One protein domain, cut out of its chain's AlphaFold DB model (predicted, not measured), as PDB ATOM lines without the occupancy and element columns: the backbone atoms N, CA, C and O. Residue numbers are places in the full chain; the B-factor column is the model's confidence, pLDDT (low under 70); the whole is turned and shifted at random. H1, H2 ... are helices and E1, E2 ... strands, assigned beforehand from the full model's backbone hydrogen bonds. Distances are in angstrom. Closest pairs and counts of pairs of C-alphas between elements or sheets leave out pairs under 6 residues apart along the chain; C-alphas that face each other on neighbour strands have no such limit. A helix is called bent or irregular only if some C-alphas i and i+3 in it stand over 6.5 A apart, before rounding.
ATOM      1  N   LEU A   9      85.923 -48.738  94.149       97.81
ATOM      2  CA  LEU A   9      85.622 -47.310  94.195       97.81
ATOM      3  C   LEU A   9      85.983 -46.675  95.545       97.81
ATOM      4  O   LEU A   9      85.857 -45.462  95.690       97.81
ATOM      5  N   ASP A  10      86.438 -47.459  96.526       98.25
ATOM      6  CA  ASP A  10      86.981 -46.907  97.764       98.25
ATOM      7  C   ASP A  10      88.226 -46.056  97.474       98.25
ATOM      8  O   ASP A  10      89.162 -46.493  96.804       98.25
ATOM      9  N   GLY A  11      88.208 -44.806  97.930       98.06
ATOM     10  CA  GLY A  11      89.242 -43.820  97.635       98.06
ATOM     11  C   GLY A  11      89.167 -43.208  96.233       98.06
ATOM     12  O   GLY A  11      90.082 -42.464  95.872       98.06
ATOM     13  N   TYR A  12      88.117 -43.476  95.440       98.38
ATOM     14  CA  TYR A  12      87.940 -42.840  94.130       98.38
ATOM     15  C   TYR A  12      87.892 -41.313  94.283       98.38
ATOM     16  O   TYR A  12      87.216 -40.796  95.175       98.38
ATOM     17  N   LYS A  13      88.621 -40.595  93.420       98.25
ATOM     18  CA  LYS A  13      88.841 -39.144  93.516       98.25
ATOM     19  C   LYS A  13      88.218 -38.396  92.342       98.25
ATOM     20  O   LYS A  13      88.288 -38.851  91.204       98.25
ATOM     21  N   TYR A  14      87.707 -37.201  92.612       98.12
ATOM     22  CA  TYR A  14      87.324 -36.223  91.598       98.12
ATOM     23  C   TYR A  14      87.613 -34.812  92.114       98.12
ATOM     24  O   TYR A  14      87.078 -34.404  93.143       98.12
ATOM     25  N   LYS A  15      88.463 -34.051  91.408       96.81
ATOM     26  CA  LYS A  15      89.000 -32.766  91.899       96.81
ATOM     27  C   LYS A  15      89.632 -32.956  93.293       96.81
ATOM     28  O   LYS A  15      90.406 -33.889  93.485       96.81
ATOM     29  N   ASN A  16      89.303 -32.103  94.261       97.25
ATOM     30  CA  ASN A  16      89.730 -32.226  95.655       97.25
ATOM     31  C   ASN A  16      88.780 -33.061  96.532       97.25
ATOM     32  O   ASN A  16      88.902 -33.048  97.756       97.25
ATOM     33  N   TYR A  17      87.848 -33.789  95.914       98.50
ATOM     34  CA  TYR A  17      86.926 -34.684  96.596       98.50
ATOM     35  C   TYR A  17      87.354 -36.139  96.437       98.50
ATOM     36  O   TYR A  17      87.931 -36.527  95.416       98.50
ATOM     37  N   PHE A  18      86.998 -36.970  97.408       98.62
ATOM     38  CA  PHE A  18      87.070 -38.420  97.271       98.62
ATOM     39  C   PHE A  18      85.997 -39.112  98.102       98.62
ATOM     40  O   PHE A  18      85.513 -38.561  99.090       98.62
ATOM     41  N   ILE A  19      85.632 -40.325  97.705       98.56
ATOM     42  CA  ILE A  19      84.688 -41.157  98.453       98.56
ATOM     43  C   ILE A  19      85.427 -42.242  99.231       98.56
ATOM     44  O   ILE A  19      86.447 -42.750  98.772       98.56
ATOM     45  N   LYS A  20      84.909 -42.607 100.403       98.62
ATOM     46  CA  LYS A  20      85.362 -43.781 101.162       98.62
ATOM     47  C   LYS A  20      84.214 -44.731 101.416       98.62
ATOM     48  O   LYS A  20      83.137 -44.285 101.811       98.62
ATOM     49  N   LEU A  21      84.455 -46.018 101.209       98.50
ATOM     50  CA  LEU A  21      83.500 -47.078 101.497       98.50
ATOM     51  C   LEU A  21      83.437 -47.296 103.010       98.50
ATOM     52  O   LEU A  21      84.375 -47.815 103.609       98.50
ATOM     53  N   ILE A  22      82.315 -46.934 103.628       98.06
ATOM     54  CA  ILE A  22      82.116 -47.101 105.076       98.06
ATOM     55  C   ILE A  22      81.313 -48.356 105.414       98.06
ATOM     56  O   ILE A  22      81.408 -48.877 106.523       98.06
ATOM     57  N   LYS A  23      80.536 -48.878 104.458       98.00
ATOM     58  CA  LYS A  23      79.741 -50.093 104.649       98.00
ATOM     59  C   LYS A  23      79.674 -50.914 103.374       98.00
ATOM     60  O   LYS A  23      79.373 -50.370 102.316       98.00
ATOM     61  N   PHE A  24      79.882 -52.224 103.493       97.75
ATOM     62  CA  PHE A  24      79.635 -53.195 102.427       97.75
ATOM     63  C   PHE A  24      79.207 -54.534 103.026       97.75
ATOM     64  O   PHE A  24      80.032 -55.332 103.466       97.75
ATOM     65  N   GLU A  25      77.904 -54.773 103.079       97.56
ATOM     66  CA  GLU A  25      77.328 -55.881 103.843       97.56
ATOM     67  C   GLU A  25      76.341 -56.698 103.018       97.56
ATOM     68  O   GLU A  25      75.854 -56.257 101.978       97.56
ATOM     69  N   LYS A  26      76.026 -57.904 103.495       97.62
ATOM     70  CA  LYS A  26      75.017 -58.771 102.885       97.62
ATOM     71  C   LYS A  26      73.648 -58.075 102.881       97.62
ATOM     72  O   LYS A  26      73.190 -57.609 103.920       97.62
ATOM     73  N   GLY A  27      73.010 -58.036 101.711       96.12
ATOM     74  CA  GLY A  27      71.632 -57.581 101.549       96.12
ATOM     75  C   GLY A  27      70.612 -58.697 101.789       96.12
ATOM     76  O   GLY A  27      70.874 -59.681 102.486       96.12
ATOM     77  N   ARG A  28      69.437 -58.564 101.173       95.12
ATOM     78  CA  ARG A  28      68.340 -59.538 101.278       95.12
ATOM     79  C   ARG A  28      68.709 -60.901 100.689       95.12
ATOM     80  O   ARG A  28      68.344 -61.935 101.245       95.12
ATOM     81  N   PHE A  29      69.423 -60.905  99.567       94.50
ATOM     82  CA  PHE A  29      69.818 -62.115  98.844       94.50
ATOM     83  C   PHE A  29      71.307 -62.425  99.028       94.50
ATOM     84  O   PHE A  29      72.104 -61.563  99.398       94.50
ATOM     85  N   LYS A  30      71.710 -63.671  98.746       94.56
ATOM     86  CA  LYS A  30      73.123 -64.086  98.802       94.56
ATOM     87  C   LYS A  30      73.985 -63.255  97.845       94.56
ATOM     88  O   LYS A  30      75.121 -62.919  98.184       94.56
ATOM     89  N   GLU A  31      73.423 -62.891  96.700       96.12
ATOM     90  CA  GLU A  31      74.040 -62.109  95.630       96.12
ATOM     91  C   GLU A  31      73.810 -60.595  95.783       96.12
ATOM     92  O   GLU A  31      74.249 -59.830  94.931       96.12
ATOM     93  N   GLU A  32      73.142 -60.142  96.849       97.38
ATOM     94  CA  GLU A  32      72.894 -58.720  97.109       97.38
ATOM     95  C   GLU A  32      73.871 -58.167  98.151       97.38
ATOM     96  O   GLU A  32      74.166 -58.818  99.164       97.38
ATOM     97  N   ARG A  33      74.366 -56.950  97.933       97.88
ATOM     98  CA  ARG A  33      75.129 -56.183  98.920       97.88
ATOM     99  C   ARG A  33      74.552 -54.789  99.080       97.88
ATOM    100  O   ARG A  33      74.312 -54.118  98.081       97.88
ATOM    101  N   ASN A  34      74.394 -54.352 100.326       98.19
ATOM    102  CA  ASN A  34      74.169 -52.945 100.638       98.19
ATOM    103  C   ASN A  34      75.528 -52.251 100.745       98.19
ATOM    104  O   ASN A  34      76.465 -52.822 101.315       98.19
ATOM    105  N   PHE A  35      75.629 -51.026 100.241       98.25
ATOM    106  CA  PHE A  35      76.832 -50.212 100.363       98.25
ATOM    107  C   PHE A  35      76.518 -48.792 100.819       98.25
ATOM    108  O   PHE A  35      75.439 -48.265 100.544       98.25
ATOM    109  N   ILE A  36      77.483 -48.175 101.497       98.62
ATOM    110  CA  ILE A  36      77.455 -46.759 101.870       98.62
ATOM    111  C   ILE A  36      78.859 -46.183 101.678       98.62
ATOM    112  O   ILE A  36      79.846 -46.775 102.119       98.62
ATOM    113  N   PHE A  37      78.922 -45.020 101.041       98.69
ATOM    114  CA  PHE A  37      80.107 -44.201 100.872       98.69
ATOM    115  C   PHE A  37      79.906 -42.825 101.500       98.69
ATOM    116  O   PHE A  37      78.915 -42.143 101.233       98.69
ATOM    117  N   SER A  38      80.904 -42.400 102.261       98.69
ATOM    118  CA  SER A  38      81.074 -41.023 102.732       98.69
ATOM    119  C   SER A  38      81.874 -40.200 101.722       98.69
ATOM    120  O   SER A  38      82.722 -40.753 101.015       98.69
ATOM    121  N   LEU A  39      81.655 -38.888 101.692       98.62
ATOM    122  CA  LEU A  39      82.390 -37.921 100.884       98.62
ATOM    123  C   LEU A  39      83.355 -37.113 101.742       98.62
ATOM    124  O   LEU A  39      82.994 -36.562 102.786       98.62
ATOM    125  N   TYR A  40      84.563 -36.979 101.222       98.50
ATOM    126  CA  TYR A  40      85.614 -36.150 101.772       98.50
ATOM    127  C   TYR A  40      85.994 -35.056 100.786       98.50
ATOM    128  O   TYR A  40      85.913 -35.249  99.568       98.50
ATOM    129  N   LYS A  41      86.463 -33.933 101.319       98.06
ATOM    130  CA  LYS A  41      87.087 -32.838 100.581       98.06
ATOM    131  C   LYS A  41      88.334 -32.409 101.341       98.06
ATOM    132  O   LYS A  41      88.260 -32.211 102.545       98.06
ATOM    133  N   ASP A  42      89.475 -32.315 100.662       96.19
ATOM    134  CA  ASP A  42      90.740 -31.896 101.291       96.19
ATOM    135  C   ASP A  42      91.101 -32.726 102.556       96.19
ATOM    136  O   ASP A  42      91.679 -32.224 103.511       96.19
ATOM    137  N   ASN A  43      90.770 -34.028 102.542       94.50
ATOM    138  CA  ASN A  43      90.888 -34.999 103.650       94.50
ATOM    139  C   ASN A  43      89.939 -34.813 104.844       94.50
ATOM    140  O   ASN A  43      89.964 -35.639 105.759       94.50
ATOM    141  N   GLU A  44      89.044 -33.832 104.810       97.50
ATOM    142  CA  GLU A  44      87.983 -33.667 105.801       97.50
ATOM    143  C   GLU A  44      86.693 -34.330 105.328       97.50
ATOM    144  O   GLU A  44      86.348 -34.277 104.145       97.50
ATOM    145  N   ILE A  45      85.975 -34.977 106.245       97.31
ATOM    146  CA  ILE A  45      84.649 -35.518 105.947       97.31
ATOM    147  C   ILE A  45      83.664 -34.357 105.810       97.31
ATOM    148  O   ILE A  45      83.577 -33.505 106.690       97.31
ATOM    149  N   ILE A  46      82.922 -34.323 104.706       97.06
ATOM    150  CA  ILE A  46      81.905 -33.286 104.471       97.06
ATOM    151  C   ILE A  46      80.494 -33.857 104.382       97.06
ATOM    152  O   ILE A  46      79.528 -33.119 104.541       97.06
ATOM    153  N   GLU A  47      80.370 -35.158 104.119       97.19
ATOM    154  CA  GLU A  47      79.091 -35.853 104.112       97.19
ATOM    155  C   GLU A  47      79.302 -37.329 104.461       97.19
ATOM    156  O   GLU A  47      79.955 -38.066 103.725       97.19
ATOM    157  N   GLU A  48      78.754 -37.771 105.590       95.75
ATOM    158  CA  GLU A  48      78.925 -39.144 106.078       95.75
ATOM    159  C   GLU A  48      78.146 -40.159 105.231       95.75
ATOM    160  O   GLU A  48      78.648 -41.248 104.951       95.75
ATOM    161  N   PHE A  49      76.965 -39.780 104.736       95.44
ATOM    162  CA  PHE A  49      76.074 -40.655 103.970       95.44
ATOM    163  C   PHE A  49      75.884 -40.139 102.543       95.44
ATOM    164  O   PHE A  49      74.768 -39.888 102.099       95.44
ATOM    165  N   PHE A  50      76.983 -39.963 101.808       98.00
ATOM    166  CA  PHE A  50      76.960 -39.292 100.508       98.00
ATOM    167  C   PHE A  50      76.313 -40.118  99.398       98.00
ATOM    168  O   PHE A  50      75.398 -39.625  98.740       98.00
ATOM    169  N   LEU A  51      76.777 -41.351  99.189       98.00
ATOM    170  CA  LEU A  51      76.221 -42.299  98.221       98.00
ATOM    171  C   LEU A  51      75.915 -43.606  98.927       98.00
ATOM    172  O   LEU A  51      76.747 -44.133  99.658       98.00
ATOM    173  N   TYR A  52      74.740 -44.162  98.697       97.75
ATOM    174  CA  TYR A  52      74.338 -45.408  99.332       97.75
ATOM    175  C   TYR A  52      73.382 -46.168  98.437       97.75
ATOM    176  O   TYR A  52      72.739 -45.598  97.559       97.75
ATOM    177  N   GLY A  53      73.291 -47.472  98.641       96.81
ATOM    178  CA  GLY A  53      72.432 -48.268  97.794       96.81
ATOM    179  C   GLY A  53      72.690 -49.750  97.886       96.81
ATOM    180  O   GLY A  53      73.181 -50.265  98.895       96.81
ATOM    181  N   LYS A  54      72.302 -50.434  96.815       97.31
ATOM    182  CA  LYS A  54      72.307 -51.888  96.725       97.31
ATOM    183  C   LYS A  54      72.829 -52.323  95.376       97.31
ATOM    184  O   LYS A  54      72.447 -51.762  94.354       97.31
ATOM    185  N   ILE A  55      73.662 -53.352  95.369       97.81
ATOM    186  CA  ILE A  55      74.051 -54.055  94.151       97.81
ATOM    187  C   ILE A  55      73.624 -55.510  94.258       97.81
ATOM    188  O   ILE A  55      73.871 -56.165  95.270       97.81
ATOM    189  N   PHE A  56      73.003 -56.015  93.203       97.06
ATOM    190  CA  PHE A  56      72.701 -57.423  93.023       97.06
ATOM    191  C   PHE A  56      73.519 -57.960  91.857       97.06
ATOM    192  O   PHE A  56      73.403 -57.482  90.728       97.06
ATOM    193  N   PHE A  57      74.340 -58.973  92.122       95.38
ATOM    194  CA  PHE A  57      75.305 -59.489  91.148       95.38
ATOM    195  C   PHE A  57      74.696 -60.374  90.051       95.38
ATOM    196  O   PHE A  57      75.422 -60.837  89.175       95.38
ATOM    197  N   GLY A  58      73.378 -60.583  90.067       94.50
ATOM    198  CA  GLY A  58      72.697 -61.503  89.160       94.50
ATOM    199  C   GLY A  58      72.660 -62.933  89.701       94.50
ATOM    200  O   GLY A  58      73.485 -63.326  90.528       94.50
ATOM    201  N   ARG A  59      71.685 -63.717  89.237       93.06
ATOM    202  CA  ARG A  59      71.551 -65.148  89.550       93.06
ATOM    203  C   ARG A  59      70.688 -65.830  88.497       93.06
ATOM    204  O   ARG A  59      69.514 -65.498  88.413       93.06
ATOM    205  N   GLU A  60      71.223 -66.805  87.765       90.31
ATOM    206  CA  GLU A  60      70.476 -67.569  86.746       90.31
ATOM    207  C   GLU A  60      69.667 -66.651  85.802       90.31
ATOM    208  O   GLU A  60      70.245 -65.919  85.002       90.31
ATOM    209  N   TYR A  61      68.337 -66.649  85.937       89.56
ATOM    210  CA  TYR A  61      67.385 -65.861  85.152       89.56
ATOM    211  C   TYR A  61      67.272 -64.389  85.589       89.56
ATOM    212  O   TYR A  61      66.638 -63.584  84.907       89.56
ATOM    213  N   TYR A  62      67.873 -64.014  86.720       93.12
ATOM    214  CA  TYR A  62      67.842 -62.662  87.266       93.12
ATOM    215  C   TYR A  62      69.065 -61.868  86.815       93.12
ATOM    216  O   TYR A  62      70.199 -62.153  87.215       93.12
ATOM    217  N   ARG A  63      68.812 -60.832  86.012       94.50
ATOM    218  CA  ARG A  63      69.835 -59.881  85.561       94.50
ATOM    219  C   ARG A  63      70.443 -59.121  86.751       94.50
ATOM    220  O   ARG A  63      69.718 -58.840  87.711       94.50
ATOM    221  N   PRO A  64      71.733 -58.747  86.690       96.62
ATOM    222  CA  PRO A  64      72.327 -57.844  87.665       96.62
ATOM    223  C   PRO A  64      71.605 -56.502  87.703       96.62
ATOM    224  O   PRO A  64      71.110 -56.020  86.675       96.62
ATOM    225  N   TRP A  65      71.597 -55.878  88.874       97.25
ATOM    226  CA  TRP A  65      71.064 -54.535  89.020       97.25
ATOM    227  C   TRP A  65      71.747 -53.743  90.121       97.25
ATOM    228  O   TRP A  65      72.369 -54.298  91.027       97.25
ATOM    229  N   LEU A  66      71.638 -52.424  90.014       98.06
ATOM    230  CA  LEU A  66      72.210 -51.471  90.955       98.06
ATOM    231  C   LEU A  66      71.169 -50.405  91.279       98.06
ATOM    232  O   LEU A  66      70.626 -49.768  90.383       98.06
ATOM    233  N   GLU A  67      70.916 -50.201  92.561       97.62
ATOM    234  CA  GLU A  67      70.168 -49.061  93.074       97.62
ATOM    235  C   GLU A  67      71.149 -48.120  93.769       97.62
ATOM    236  O   GLU A  67      71.888 -48.553  94.652       97.62
ATOM    237  N   ILE A  68      71.162 -46.849  93.371       97.44
ATOM    238  CA  ILE A  68      71.962 -45.788  93.988       97.44
ATOM    239  C   ILE A  68      71.040 -44.672  94.447       97.44
ATOM    240  O   ILE A  68      70.214 -44.174  93.691       97.44
ATOM    241  N   ALA A  69      71.261 -44.211  95.664       95.75
ATOM    242  CA  ALA A  69      70.774 -42.953  96.182       95.75
ATOM    243  C   ALA A  69      71.960 -42.077  96.589       95.75
ATOM    244  O   ALA A  69      73.076 -42.558  96.813       95.75
ATOM    245  N   TYR A  70      71.704 -40.780  96.690       95.56
ATOM    246  CA  TYR A  70      72.660 -39.800  97.184       95.56
ATOM    247  C   TYR A  70      72.011 -38.941  98.269       95.56
ATOM    248  O   TYR A  70      70.783 -38.862  98.351       95.56
ATOM    249  N   ASN A  71      72.812 -38.297  99.120       94.56
ATOM    250  CA  ASN A  71      72.265 -37.331 100.070       94.56
ATOM    251  C   ASN A  71      71.747 -36.099  99.320       94.56
ATOM    252  O   ASN A  71      72.519 -35.279  98.822       94.56
ATOM    253  N   GLU A  72      70.427 -35.938  99.282       88.75
ATOM    254  CA  GLU A  72      69.764 -34.840  98.581       88.75
ATOM    255  C   GLU A  72      70.111 -33.458  99.148       88.75
ATOM    256  O   GLU A  72      69.924 -32.459  98.453       88.75
ATOM    257  N   LYS A  73      70.624 -33.357 100.381       89.12
ATOM    258  CA  LYS A  73      71.119 -32.089 100.945       89.12
ATOM    259  C   LYS A  73      72.396 -31.616 100.250       89.12
ATOM    260  O   LYS A  73      72.666 -30.417 100.223       89.12
ATOM    261  N   PHE A  74      73.153 -32.526  99.640       91.62
ATOM    262  CA  PHE A  74      74.351 -32.191  98.889       91.62
ATOM    263  C   PHE A  74      73.986 -31.737  97.466       91.62
ATOM    264  O   PHE A  74      73.858 -32.528  96.533       91.62
ATOM    265  N   LYS A  75      73.800 -30.424  97.291       87.94
ATOM    266  CA  LYS A  75      73.268 -29.821  96.051       87.94
ATOM    267  C   LYS A  75      74.292 -29.605  94.925       87.94
ATOM    268  O   LYS A  75      73.954 -29.007  93.906       87.94
ATOM    269  N   ASN A  76      75.526 -30.096  95.057       93.69
ATOM    270  CA  ASN A  76      76.510 -30.023  93.974       93.69
ATOM    271  C   ASN A  76      76.372 -31.229  93.027       93.69
ATOM    272  O   ASN A  76      77.089 -32.224  93.144       93.69
ATOM    273  N   TYR A  77      75.437 -31.132  92.076       92.31
ATOM    274  CA  TYR A  77      75.134 -32.220  91.141       92.31
ATOM    275  C   TYR A  77      76.301 -32.587  90.219       92.31
ATOM    276  O   TYR A  77      76.392 -33.737  89.806       92.31
ATOM    277  N   GLU A  78      77.219 -31.662  89.924       95.56
ATOM    278  CA  GLU A  78      78.435 -31.985  89.164       95.56
ATOM    279  C   GLU A  78      79.280 -33.025  89.911       95.56
ATOM    280  O   GLU A  78      79.704 -34.025  89.334       95.56
ATOM    281  N   ILE A  79      79.475 -32.819  91.214       96.88
ATOM    282  CA  ILE A  79      80.195 -33.754  92.081       96.88
ATOM    283  C   ILE A  79      79.428 -35.078  92.200       96.88
ATOM    284  O   ILE A  79      80.023 -36.137  92.009       96.88
ATOM    285  N   VAL A  80      78.109 -35.039  92.432       97.31
ATOM    286  CA  VAL A  80      77.260 -36.248  92.497       97.31
ATOM    287  C   VAL A  80      77.386 -37.083  91.222       97.31
ATOM    288  O   VAL A  80      77.686 -38.271  91.298       97.31
ATOM    289  N   MET A  81      77.231 -36.469  90.048       97.44
ATOM    290  CA  MET A  81      77.340 -37.162  88.760       97.44
ATOM    291  C   MET A  81      78.698 -37.839  88.581       97.44
ATOM    292  O   MET A  81      78.751 -38.998  88.171       97.44
ATOM    293  N   ASN A  82      79.789 -37.143  88.912       98.19
ATOM    294  CA  ASN A  82      81.142 -37.680  88.756       98.19
ATOM    295  C   ASN A  82      81.453 -38.833  89.715       98.19
ATOM    296  O   ASN A  82      82.296 -39.665  89.392       98.19
ATOM    297  N   PHE A  83      80.765 -38.915  90.856       98.38
ATOM    298  CA  PHE A  83      80.889 -40.054  91.761       98.38
ATOM    299  C   PHE A  83      79.902 -41.183  91.467       98.38
ATOM    300  O   PHE A  83      80.221 -42.324  91.776       98.38
ATOM    301  N   ILE A  84      78.756 -40.924  90.831       98.50
ATOM    302  CA  ILE A  84      77.839 -41.981  90.367       98.50
ATOM    303  C   ILE A  84      78.374 -42.663  89.101       98.50
ATOM    304  O   ILE A  84      78.270 -43.883  88.969       98.50
ATOM    305  N   LYS A  85      78.970 -41.903  88.174       98.31
ATOM    306  CA  LYS A  85      79.437 -42.401  86.870       98.31
ATOM    307  C   LYS A  85      80.293 -43.683  86.951       98.31
ATOM    308  O   LYS A  85      79.958 -44.631  86.243       98.31
ATOM    309  N   PRO A  86      81.303 -43.801  87.834       98.06
ATOM    310  CA  PRO A  86      82.114 -45.016  87.932       98.06
ATOM    311  C   PRO A  86      81.308 -46.259  88.321       98.06
ATOM    312  O   PRO A  86      81.600 -47.355  87.853       98.06
ATOM    313  N   PHE A  87      80.256 -46.112  89.135       98.12
ATOM    314  CA  PHE A  87      79.367 -47.230  89.460       98.12
ATOM    315  C   PHE A  87      78.611 -47.709  88.216       98.12
ATOM    316  O   PHE A  87      78.483 -48.910  88.001       98.12
ATOM    317  N   LEU A  88      78.144 -46.779  87.378       97.75
ATOM    318  CA  LEU A  88      77.454 -47.084  86.120       97.75
ATOM    319  C   LEU A  88      78.381 -47.759  85.100       97.75
ATOM    320  O   LEU A  88      77.960 -48.654  84.363       97.75
ATOM    321  N   GLU A  89      79.648 -47.354  85.066       96.06
ATOM    322  CA  GLU A  89      80.674 -47.945  84.202       96.06
ATOM    323  C   GLU A  89      81.080 -49.355  84.656       96.06
ATOM    324  O   GLU A  89      81.348 -50.206  83.807       96.06
ATOM    325  N   LEU A  90      81.047 -49.641  85.965       95.50
ATOM    326  CA  LEU A  90      81.261 -50.990  86.505       95.50
ATOM    327  C   LEU A  90      80.148 -51.979  86.134       95.50
ATOM    328  O   LEU A  90      80.378 -53.191  86.163       95.50
ATOM    329  N   MET A  91      78.947 -51.488  85.818       96.06
ATOM    330  CA  MET A  91      77.821 -52.355  85.492       96.06
ATOM    331  C   MET A  91      78.000 -53.013  84.111       96.06
ATOM    332  O   MET A  91      78.315 -52.326  83.127       96.06
ATOM    333  N   PRO A  92      77.783 -54.339  84.015       94.56
ATOM    334  CA  PRO A  92      77.955 -55.098  82.787       94.56
ATOM    335  C   PRO A  92      76.827 -54.795  81.800       94.56
ATOM    336  O   PRO A  92      75.816 -54.188  82.144       94.56
ATOM    337  N   ASN A  93      76.970 -55.281  80.571       94.12
ATOM    338  CA  ASN A  93      75.837 -55.392  79.658       94.12
ATOM    339  C   ASN A  93      74.752 -56.320  80.241       94.12
ATOM    340  O   ASN A  93      75.026 -57.148  81.115       94.12
ATOM    341  N   ASN A  94      73.525 -56.205  79.728       94.38
ATOM    342  CA  ASN A  94      72.353 -56.959  80.182       94.38
ATOM    343  C   ASN A  94      72.027 -56.752  81.678       94.38
ATOM    344  O   ASN A  94      71.730 -57.698  82.411       94.38
ATOM    345  N   CYS A  95      72.076 -55.499  82.130       96.19
ATOM    346  CA  CYS A  95      71.731 -55.090  83.491       96.19
ATOM    347  C   CYS A  95      70.711 -53.943  83.483       96.19
ATOM    348  O   CYS A  95      70.443 -53.336  82.443       96.19
ATOM    349  N   HIS A  96      70.195 -53.586  84.657       96.62
ATOM    350  CA  HIS A  96      69.500 -52.313  84.844       96.62
ATOM    351  C   HIS A  96      70.016 -51.577  86.078       96.62
ATOM    352  O   HIS A  96      70.585 -52.173  86.990       96.62
ATOM    353  N   VAL A  97      69.839 -50.264  86.098       98.00
ATOM    354  CA  VAL A  97      70.212 -49.404  87.221       98.00
ATOM    355  C   VAL A  97      69.052 -48.501  87.582       98.00
ATOM    356  O   VAL A  97      68.268 -48.141  86.711       98.00
ATOM    357  N   MET A  98      68.960 -48.125  88.848       97.69
ATOM    358  CA  MET A  98      67.986 -47.185  89.382       97.69
ATOM    359  C   MET A  98      68.732 -46.120  90.179       97.69
ATOM    360  O   MET A  98      69.498 -46.453  91.082       97.69
ATOM    361  N   ILE A  99      68.518 -44.849  89.848       97.06
ATOM    362  CA  ILE A  99      69.062 -43.718  90.604       97.06
ATOM    363  C   ILE A  99      67.900 -43.003  91.285       97.06
ATOM    364  O   ILE A  99      67.001 -42.500  90.606       97.06
ATOM    365  N   ASN A 100      67.922 -42.967  92.615       94.75
ATOM    366  CA  ASN A 100      66.942 -42.232  93.400       94.75
ATOM    367  C   ASN A 100      67.164 -40.731  93.215       94.75
ATOM    368  O   ASN A 100      68.305 -40.272  93.131       94.75
ATOM    369  N   TYR A 101      66.078 -39.969  93.165       92.06
ATOM    370  CA  TYR A 101      66.132 -38.523  93.011       92.06
ATOM    371  C   TYR A 101      65.098 -37.813  93.882       92.06
ATOM    372  O   TYR A 101      64.098 -38.393  94.300       92.06
ATOM    373  N   ASP A 102      65.336 -36.522  94.103       88.44
ATOM    374  CA  ASP A 102      64.521 -35.696  94.986       88.44
ATOM    375  C   ASP A 102      63.248 -35.150  94.314       88.44
ATOM    376  O   ASP A 102      63.040 -35.209  93.096       88.44
ATOM    377  N   PHE A 103      62.379 -34.536  95.113       87.50
ATOM    378  CA  PHE A 103      61.149 -33.928  94.605       87.50
ATOM    379  C   PHE A 103      61.396 -32.799  93.581       87.50
ATOM    380  O   PHE A 103      60.521 -32.497  92.768       87.50
ATOM    381  N   SER A 104      62.577 -32.168  93.579       89.06
ATOM    382  CA  SER A 104      62.911 -31.137  92.587       89.06
ATOM    383  C   SER A 104      63.109 -31.745  91.199       89.06
ATOM    384  O   SER A 104      62.575 -31.219  90.222       89.06
ATOM    385  N   MET A 105      63.770 -32.901  91.118       90.62
ATOM    386  CA  MET A 105      63.890 -33.664  89.878       90.62
ATOM    387  C   MET A 105      62.531 -34.188  89.413       90.62
ATOM    388  O   MET A 105      62.214 -34.103  88.226       90.62
ATOM    389  N   TYR A 106      61.691 -34.657  90.339       89.94
ATOM    390  CA  TYR A 106      60.322 -35.055  90.006       89.94
ATOM    391  C   TYR A 106      59.548 -33.929  89.299       89.94
ATOM    392  O   TYR A 106      58.946 -34.163  88.254       89.94
ATOM    393  N   LYS A 107      59.620 -32.690  89.805       90.56
ATOM    394  CA  LYS A 107      58.969 -31.535  89.158       90.56
ATOM    395  C   LYS A 107      59.467 -31.288  87.736       90.56
ATOM    396  O   LYS A 107      58.685 -30.860  86.897       90.56
ATOM    397  N   ILE A 108      60.744 -31.548  87.452       92.94
ATOM    398  CA  ILE A 108      61.290 -31.445  86.090       92.94
ATOM    399  C   ILE A 108      60.649 -32.508  85.190       92.94
ATOM    400  O   ILE A 108      60.227 -32.198  84.079       92.94
ATOM    401  N   LEU A 109      60.531 -33.737  85.692       92.50
ATOM    402  CA  LEU A 109      59.957 -34.879  84.974       92.50
ATOM    403  C   LEU A 109      58.442 -34.775  84.727       92.50
ATOM    404  O   LEU A 109      57.915 -35.544  83.931       92.50
ATOM    405  N   LEU A 110      57.741 -33.822  85.353       90.88
ATOM    406  CA  LEU A 110      56.355 -33.491  84.993       90.88
ATOM    407  C   LEU A 110      56.237 -32.854  83.602       90.88
ATOM    408  O   LEU A 110      55.171 -32.911  82.994       90.88
ATOM    409  N   TYR A 111      57.313 -32.234  83.111       94.69
ATOM    410  CA  TYR A 111      57.302 -31.442  81.877       94.69
ATOM    411  C   TYR A 111      58.390 -31.847  80.879       94.69
ATOM    412  O   TYR A 111      58.424 -31.316  79.772       94.69
ATOM    413  N   LYS A 112      59.297 -32.747  81.268       95.00
ATOM    414  CA  LYS A 112      60.430 -33.195  80.456       95.00
ATOM    415  C   LYS A 112      60.510 -34.707  80.395       95.00
ATOM    416  O   LYS A 112      60.131 -35.395  81.342       95.00
ATOM    417  N   GLN A 113      61.088 -35.205  79.311       95.38
ATOM    418  CA  GLN A 113      61.419 -36.617  79.177       95.38
ATOM    419  C   GLN A 113      62.584 -36.996  80.111       95.38
ATOM    420  O   GLN A 113      63.457 -36.160  80.382       95.38
ATOM    421  N   PRO A 114      62.641 -38.253  80.596       95.94
ATOM    422  CA  PRO A 114      63.767 -38.784  81.364       95.94
ATOM    423  C   PRO A 114      65.147 -38.400  80.826       95.94
ATOM    424  O   PRO A 114      66.007 -37.946  81.584       95.94
ATOM    425  N   GLU A 115      65.332 -38.530  79.515       96.88
ATOM    426  CA  GLU A 115      66.562 -38.293  78.759       96.88
ATOM    427  C   GLU A 115      67.058 -36.846  78.856       96.88
ATOM    428  O   GLU A 115      68.249 -36.580  78.695       96.88
ATOM    429  N   GLU A 116      66.167 -35.896  79.135       96.50
ATOM    430  CA  GLU A 116      66.505 -34.476  79.215       96.50
ATOM    431  C   GLU A 116      67.074 -34.072  80.583       96.50
ATOM    432  O   GLU A 116      67.696 -33.009  80.714       96.50
ATOM    433  N   THR A 117      66.876 -34.908  81.606       96.12
ATOM    434  CA  THR A 117      67.370 -34.676  82.969       96.12
ATOM    435  C   THR A 117      68.873 -34.930  83.085       96.12
ATOM    436  O   THR A 117      69.468 -35.609  82.251       96.12
ATOM    437  N   TRP A 118      69.520 -34.418  84.138       95.31
ATOM    438  CA  TRP A 118      70.943 -34.712  84.356       95.31
ATOM    439  C   TRP A 118      71.187 -36.206  84.625       95.31
ATOM    440  O   TRP A 118      72.172 -36.750  84.133       95.31
ATOM    441  N   ILE A 119      70.268 -36.882  85.332       96.62
ATOM    442  CA  ILE A 119      70.347 -38.329  85.585       96.62
ATOM    443  C   ILE A 119      70.199 -39.089  84.271       96.62
ATOM    444  O   ILE A 119      71.008 -39.963  83.977       96.62
ATOM    445  N   GLY A 120      69.211 -38.725  83.451       97.75
ATOM    446  CA  GLY A 120      69.005 -39.345  82.146       97.75
ATOM    447  C   GLY A 120      70.205 -39.168  81.226       97.75
ATOM    448  O   GLY A 120      70.712 -40.149  80.691       97.75
ATOM    449  N   LYS A 121      70.746 -37.950  81.121       97.94
ATOM    450  CA  LYS A 121      71.975 -37.684  80.354       97.94
ATOM    451  C   LYS A 121      73.162 -38.501  80.860       97.94
ATOM    452  O   LYS A 121      73.913 -39.039  80.048       97.94
ATOM    453  N   LEU A 122      73.319 -38.630  82.178       98.25
ATOM    454  CA  LEU A 122      74.367 -39.455  82.776       98.25
ATOM    455  C   LEU A 122      74.198 -40.934  82.389       98.25
ATOM    456  O   LEU A 122      75.156 -41.550  81.919       98.25
ATOM    457  N   LEU A 123      72.986 -41.478  82.521       98.38
ATOM    458  CA  LEU A 123      72.652 -42.851  82.135       98.38
ATOM    459  C   LEU A 123      72.945 -43.104  80.648       98.38
ATOM    460  O   LEU A 123      73.682 -44.037  80.320       98.38
ATOM    461  N   LEU A 124      72.457 -42.237  79.759       98.12
ATOM    462  CA  LEU A 124      72.713 -42.323  78.316       98.12
ATOM    463  C   LEU A 124      74.217 -42.295  78.005       98.12
ATOM    464  O   LEU A 124      74.695 -43.103  77.208       98.12
ATOM    465  N   SER A 125      74.981 -41.424  78.675       97.69
ATOM    466  CA  SER A 125      76.436 -41.325  78.480       97.69
ATOM    467  C   SER A 125      77.198 -42.594  78.888       97.69
ATOM    468  O   SER A 125      78.300 -42.826  78.399       97.69
ATOM    469  N   CYS A 126      76.602 -43.430  79.745       97.38
ATOM    470  CA  CYS A 126      77.164 -44.705  80.202       97.38
ATOM    471  C   CYS A 126      76.599 -45.923  79.440       97.38
ATOM    472  O   CYS A 126      76.817 -47.067  79.850       97.38
ATOM    473  N   GLY A 127      75.868 -45.697  78.342       97.06
ATOM    474  CA  GLY A 127      75.321 -46.751  77.482       97.06
ATOM    475  C   GLY A 127      73.980 -47.332  77.939       97.06
ATOM    476  O   GLY A 127      73.530 -48.326  77.365       97.06
ATOM    477  N   PHE A 128      73.335 -46.734  78.942       98.12
ATOM    478  CA  PHE A 128      71.980 -47.115  79.334       98.12
ATOM    479  C   PHE A 128      70.951 -46.521  78.367       98.12
ATOM    480  O   PHE A 128      71.150 -45.448  77.806       98.12
ATOM    481  N   LYS A 129      69.848 -47.234  78.170       97.19
ATOM    482  CA  LYS A 129      68.715 -46.909  77.295       97.19
ATOM    483  C   LYS A 129      67.410 -47.255  78.021       97.19
ATOM    484  O   LYS A 129      67.449 -47.665  79.180       97.19
ATOM    485  N   ASN A 130      66.272 -47.114  77.337       95.75
ATOM    486  CA  ASN A 130      64.942 -47.455  77.859       95.75
ATOM    487  C   ASN A 130      64.681 -46.795  79.222       95.75
ATOM    488  O   ASN A 130      64.368 -47.474  80.203       95.75
ATOM    489  N   LEU A 131      64.902 -45.478  79.304       96.81
ATOM    490  CA  LEU A 131      64.808 -44.784  80.578       96.81
ATOM    491  C   LEU A 131      63.362 -44.781  81.074       96.81
ATOM    492  O   LEU A 131      62.440 -44.419  80.346       96.81
ATOM    493  N   LYS A 132      63.162 -45.176  82.331       94.12
ATOM    494  CA  LYS A 132      61.840 -45.230  82.955       94.12
ATOM    495  C   LYS A 132      61.820 -44.412  84.234       94.12
ATOM    496  O   LYS A 132      62.586 -44.661  85.162       94.12
ATOM    497  N   ASN A 133      60.905 -43.453  84.278       92.69
ATOM    498  CA  ASN A 133      60.560 -42.731  85.492       92.69
ATOM    499  C   ASN A 133      59.641 -43.604  86.359       92.69
ATOM    500  O   ASN A 133      58.518 -43.923  85.963       92.69
ATOM    501  N   TRP A 134      60.131 -43.988  87.534       88.62
ATOM    502  CA  TRP A 134      59.338 -44.607  88.584       88.62
ATOM    503  C   TRP A 134      58.924 -43.538  89.592       88.62
ATOM    504  O   TRP A 134      59.673 -43.157  90.497       88.62
ATOM    505  N   TYR A 135      57.689 -43.080  89.418       77.62
ATOM    506  CA  TYR A 135      56.981 -42.199  90.330       77.62
ATOM    507  C   TYR A 135      55.804 -42.960  90.954       77.62
ATOM    508  O   TYR A 135      55.113 -43.699  90.254       77.62
ATOM    509  N   ILE A 136      55.579 -42.779  92.259       64.62
ATOM    510  CA  ILE A 136      54.417 -43.326  92.972       64.62
ATOM    511  C   ILE A 136      53.521 -42.150  93.399       64.62
ATOM    512  O   ILE A 136      53.774 -41.538  94.441       64.62
ATOM    513  N   PRO A 137      52.487 -41.803  92.615       50.56
ATOM    514  CA  PRO A 137      51.349 -41.048  93.114       50.56
ATOM    515  C   PRO A 137      50.456 -42.001  93.921       50.56
ATOM    516  O   PRO A 137      50.008 -43.007  93.389       50.56
ATOM    517  N   GLU A 138      50.202 -41.681  95.193       45.94
ATOM    518  CA  GLU A 138      49.142 -42.289  96.025       45.94
ATOM    519  C   GLU A 138      49.279 -43.790  96.373       45.94
ATOM    520  O   GLU A 138      48.641 -44.650  95.776       45.94
ATOM    521  N   GLY A 139      50.033 -44.135  97.432       45.53
ATOM    522  CA  GLY A 139      49.938 -45.512  97.953       45.53
ATOM    523  C   GLY A 139      50.851 -45.970  99.090       45.53
ATOM    524  O   GLY A 139      50.645 -47.077  99.577       45.53
ATOM    525  N   TYR A 140      51.832 -45.173  99.540       44.03
ATOM    526  CA  TYR A 140      52.643 -45.428 100.754       44.03
ATOM    527  C   TYR A 140      53.307 -46.822 100.882       44.03
ATOM    528  O   TYR A 140      53.789 -47.180 101.956       44.03
ATOM    529  N   LYS A 141      53.381 -47.612  99.806       50.88
ATOM    530  CA  LYS A 141      54.034 -48.923  99.789       50.88
ATOM    531  C   LYS A 141      55.172 -48.908  98.769       50.88
ATOM    532  O   LYS A 141      54.950 -49.048  97.578       50.88
ATOM    533  N   GLU A 142      56.381 -48.744  99.307       49.12
ATOM    534  CA  GLU A 142      57.676 -49.097  98.705       49.12
ATOM    535  C   GLU A 142      58.304 -48.126  97.680       49.12
ATOM    536  O   GLU A 142      58.424 -48.426  96.498       49.12
ATOM    537  N   GLY A 143      58.884 -47.022  98.174       60.16
ATOM    538  CA  GLY A 143      60.128 -46.482  97.595       60.16
ATOM    539  C   GLY A 143      60.198 -44.971  97.347       60.16
ATOM    540  O   GLY A 143      59.187 -44.291  97.216       60.16
ATOM    541  N   PHE A 144      61.434 -44.461  97.284       72.50
ATOM    542  CA  PHE A 144      61.777 -43.112  96.810       72.50
ATOM    543  C   PHE A 144      61.563 -42.996  95.292       72.50
ATOM    544  O   PHE A 144      61.513 -44.018  94.609       72.50
ATOM    545  N   TYR A 145      61.474 -41.774  94.751       89.19
ATOM    546  CA  TYR A 145      61.413 -41.564  93.301       89.19
ATOM    547  C   TYR A 145      62.686 -42.076  92.626       89.19
ATOM    548  O   TYR A 145      63.780 -41.792  93.117       89.19
ATOM    549  N   LYS A 146      62.563 -42.812  91.513       93.31
ATOM    550  CA  LYS A 146      63.721 -43.418  90.836       93.31
ATOM    551  C   LYS A 146      63.674 -43.222  89.337       93.31
ATOM    552  O   LYS A 146      62.628 -43.377  88.711       93.31
ATOM    553  N   LEU A 147      64.836 -42.973  88.747       95.81
ATOM    554  CA  LEU A 147      65.017 -43.070  87.306       95.81
ATOM    555  C   LEU A 147      65.776 -44.353  86.997       95.81
ATOM    556  O   LEU A 147      66.900 -44.542  87.463       95.81
ATOM    557  N   GLN A 148      65.144 -45.243  86.238       96.94
ATOM    558  CA  GLN A 148      65.740 -46.494  85.792       96.94
ATOM    559  C   GLN A 148      66.331 -46.345  84.390       96.94
ATOM    560  O   GLN A 148      65.745 -45.665  83.551       96.94
ATOM    561  N   GLY A 149      67.437 -47.039  84.117       97.81
ATOM    562  CA  GLY A 149      67.940 -47.288  82.765       97.81
ATOM    563  C   GLY A 149      68.425 -48.728  82.594       97.81
ATOM    564  O   GLY A 149      68.842 -49.372  83.558       97.81
ATOM    565  N   GLU A 150      68.393 -49.238  81.367       97.69
ATOM    566  CA  GLU A 150      68.831 -50.592  81.005       97.69
ATOM    567  C   GLU A 150      70.069 -50.551  80.111       97.69
ATOM    568  O   GLU A 150      70.114 -49.784  79.153       97.69
ATOM    569  N   LYS A 151      71.072 -51.389  80.383       94.56
ATOM    570  CA  LYS A 151      72.268 -51.499  79.538       94.56
ATOM    571  C   LYS A 151      72.129 -52.716  78.638       94.56
ATOM    572  O   LYS A 151      72.010 -53.840  79.130       94.56
ATOM    573  N   GLY A 152      72.096 -52.474  77.329       85.88
ATOM    574  CA  GLY A 152      71.914 -53.518  76.318       85.88
ATOM    575  C   GLY A 152      73.023 -54.572  76.337       85.88
ATOM    576  O   GLY A 152      74.117 -54.306  76.833       85.88
TER     577      GLY A 152
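This is residues 9 to 152 of the 153 residues of the protein "DUF1122 domain-containing protein" of bacterium (UniProt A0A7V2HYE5). One twisted sheet of seven strands curls round the long helix H1, and H3 packs beside H1 over the E7 end of the same hollow. H2 sits farther out and only grazes the sheet, while residues 137 to 142, in the link from E6 to E7, stick out as a free loop. The printed part has 144 residues, with three named helices and seven named strands in the order E1 E2 E3 E4 H1 E5 H2 H3 E6 E7. The mixed sheet runs E1 E2 E3 E4 E5 E7 E6, with E4 and E5 parallel and the other neighbours antiparallel; the class is mixed, helices and strands. The whole is compact, with a radius of gyration of the C-alphas of 15.1 A, and spans 40 by 39 by 32 A.

Start with the sheet: find C-alpha 17 at (86.926, -34.684, 96.596), where E1, residues 17 to 26, begins its 27.6 A. E2 follows as residues 32 to 41, 29.7 A long, then E3 as residues 44 to 56, 31.0 A long, which bends by 61 degrees at residue 47. E4 is residues 65 to 70 and E5 is residues 95 to 100, each 16.9 A long. E6 is residues 128 to 134, and E7, residues 146 to 151, ends at C-alpha 151 at (72.268, -51.499, 79.538). Now look for the helices: H1, residues 77 to 90, runs 20.3 A from C-alpha 77 at (75.134, -32.220, 91.141), while H2 is residues 103 to 109 and H3 is residues 118 to 125. H1 is neither bent nor irregular, but only just: C-alphas 83 and 86 are 6.4 A apart.

Go across the sheet from its edge strand E1 to its other edge strand, E6. E1 to E4 form a meander, each strand the antiparallel neighbour of the one before; look at N 20 and O 38, 2.9 A, between E1 and E2, at N 37 and O 51, 2.7 A, between E2 and E3, and at N 54 and O 67, 2.9 A, between E3 and E4. E4 and E5 are parallel at 18 degrees, with N 98 and O 66 at 2.8 A, and E4, H1, E5 form a strand-helix-strand unit, two parallel neighbour strands with a helix between, with a right-handed crossover. E5 and E7 are antiparallel, with N 97 and O 149 at 2.9 A, and the hairpin E6 and E7 has N 148 and O 132 at 2.8 A. E5, H2, H3 and E6 form a split unit, E7 lying between its two strands, and its crossover is right-handed too. H1 and H3 are on one face of the sheet, giving two layers. The sheet curls round H1; the closest C-alphas of E4 and H1 are those of Tyr 70 and Val 80, 7.5 A apart. H3 lies over E7 at a height over the sheet of 8.9 A and runs along the strands, at 3 degrees to E7 on the local plane; Leu 123 and Gly 149 have their closest C-alphas, 6.5 A apart. H1 and H3 touch, the closest C-alphas being those of Met 81 and Leu 122 at 7.1 A; they run the same way at a shallow tilt of 34 degrees, only just short of steep. H2 only grazes the sheet with its residues 105 to 109, and it is apart from H1 and H3. Every O i to N i+4 pair is within hydrogen-bond range in H2 and H3, and 8 of 10 are in H1.

Look for the two C-alphas farthest apart at Asp 42 and Tyr 61, 44.3 A. The printed part, residues 9 to 152, has no cut. The link from E6 to E7, 11 residues, is long; within it residues 137 to 142 stand free. The mean pLDDT of the printed part is 93.0, and residues 136 to 143 are under 70.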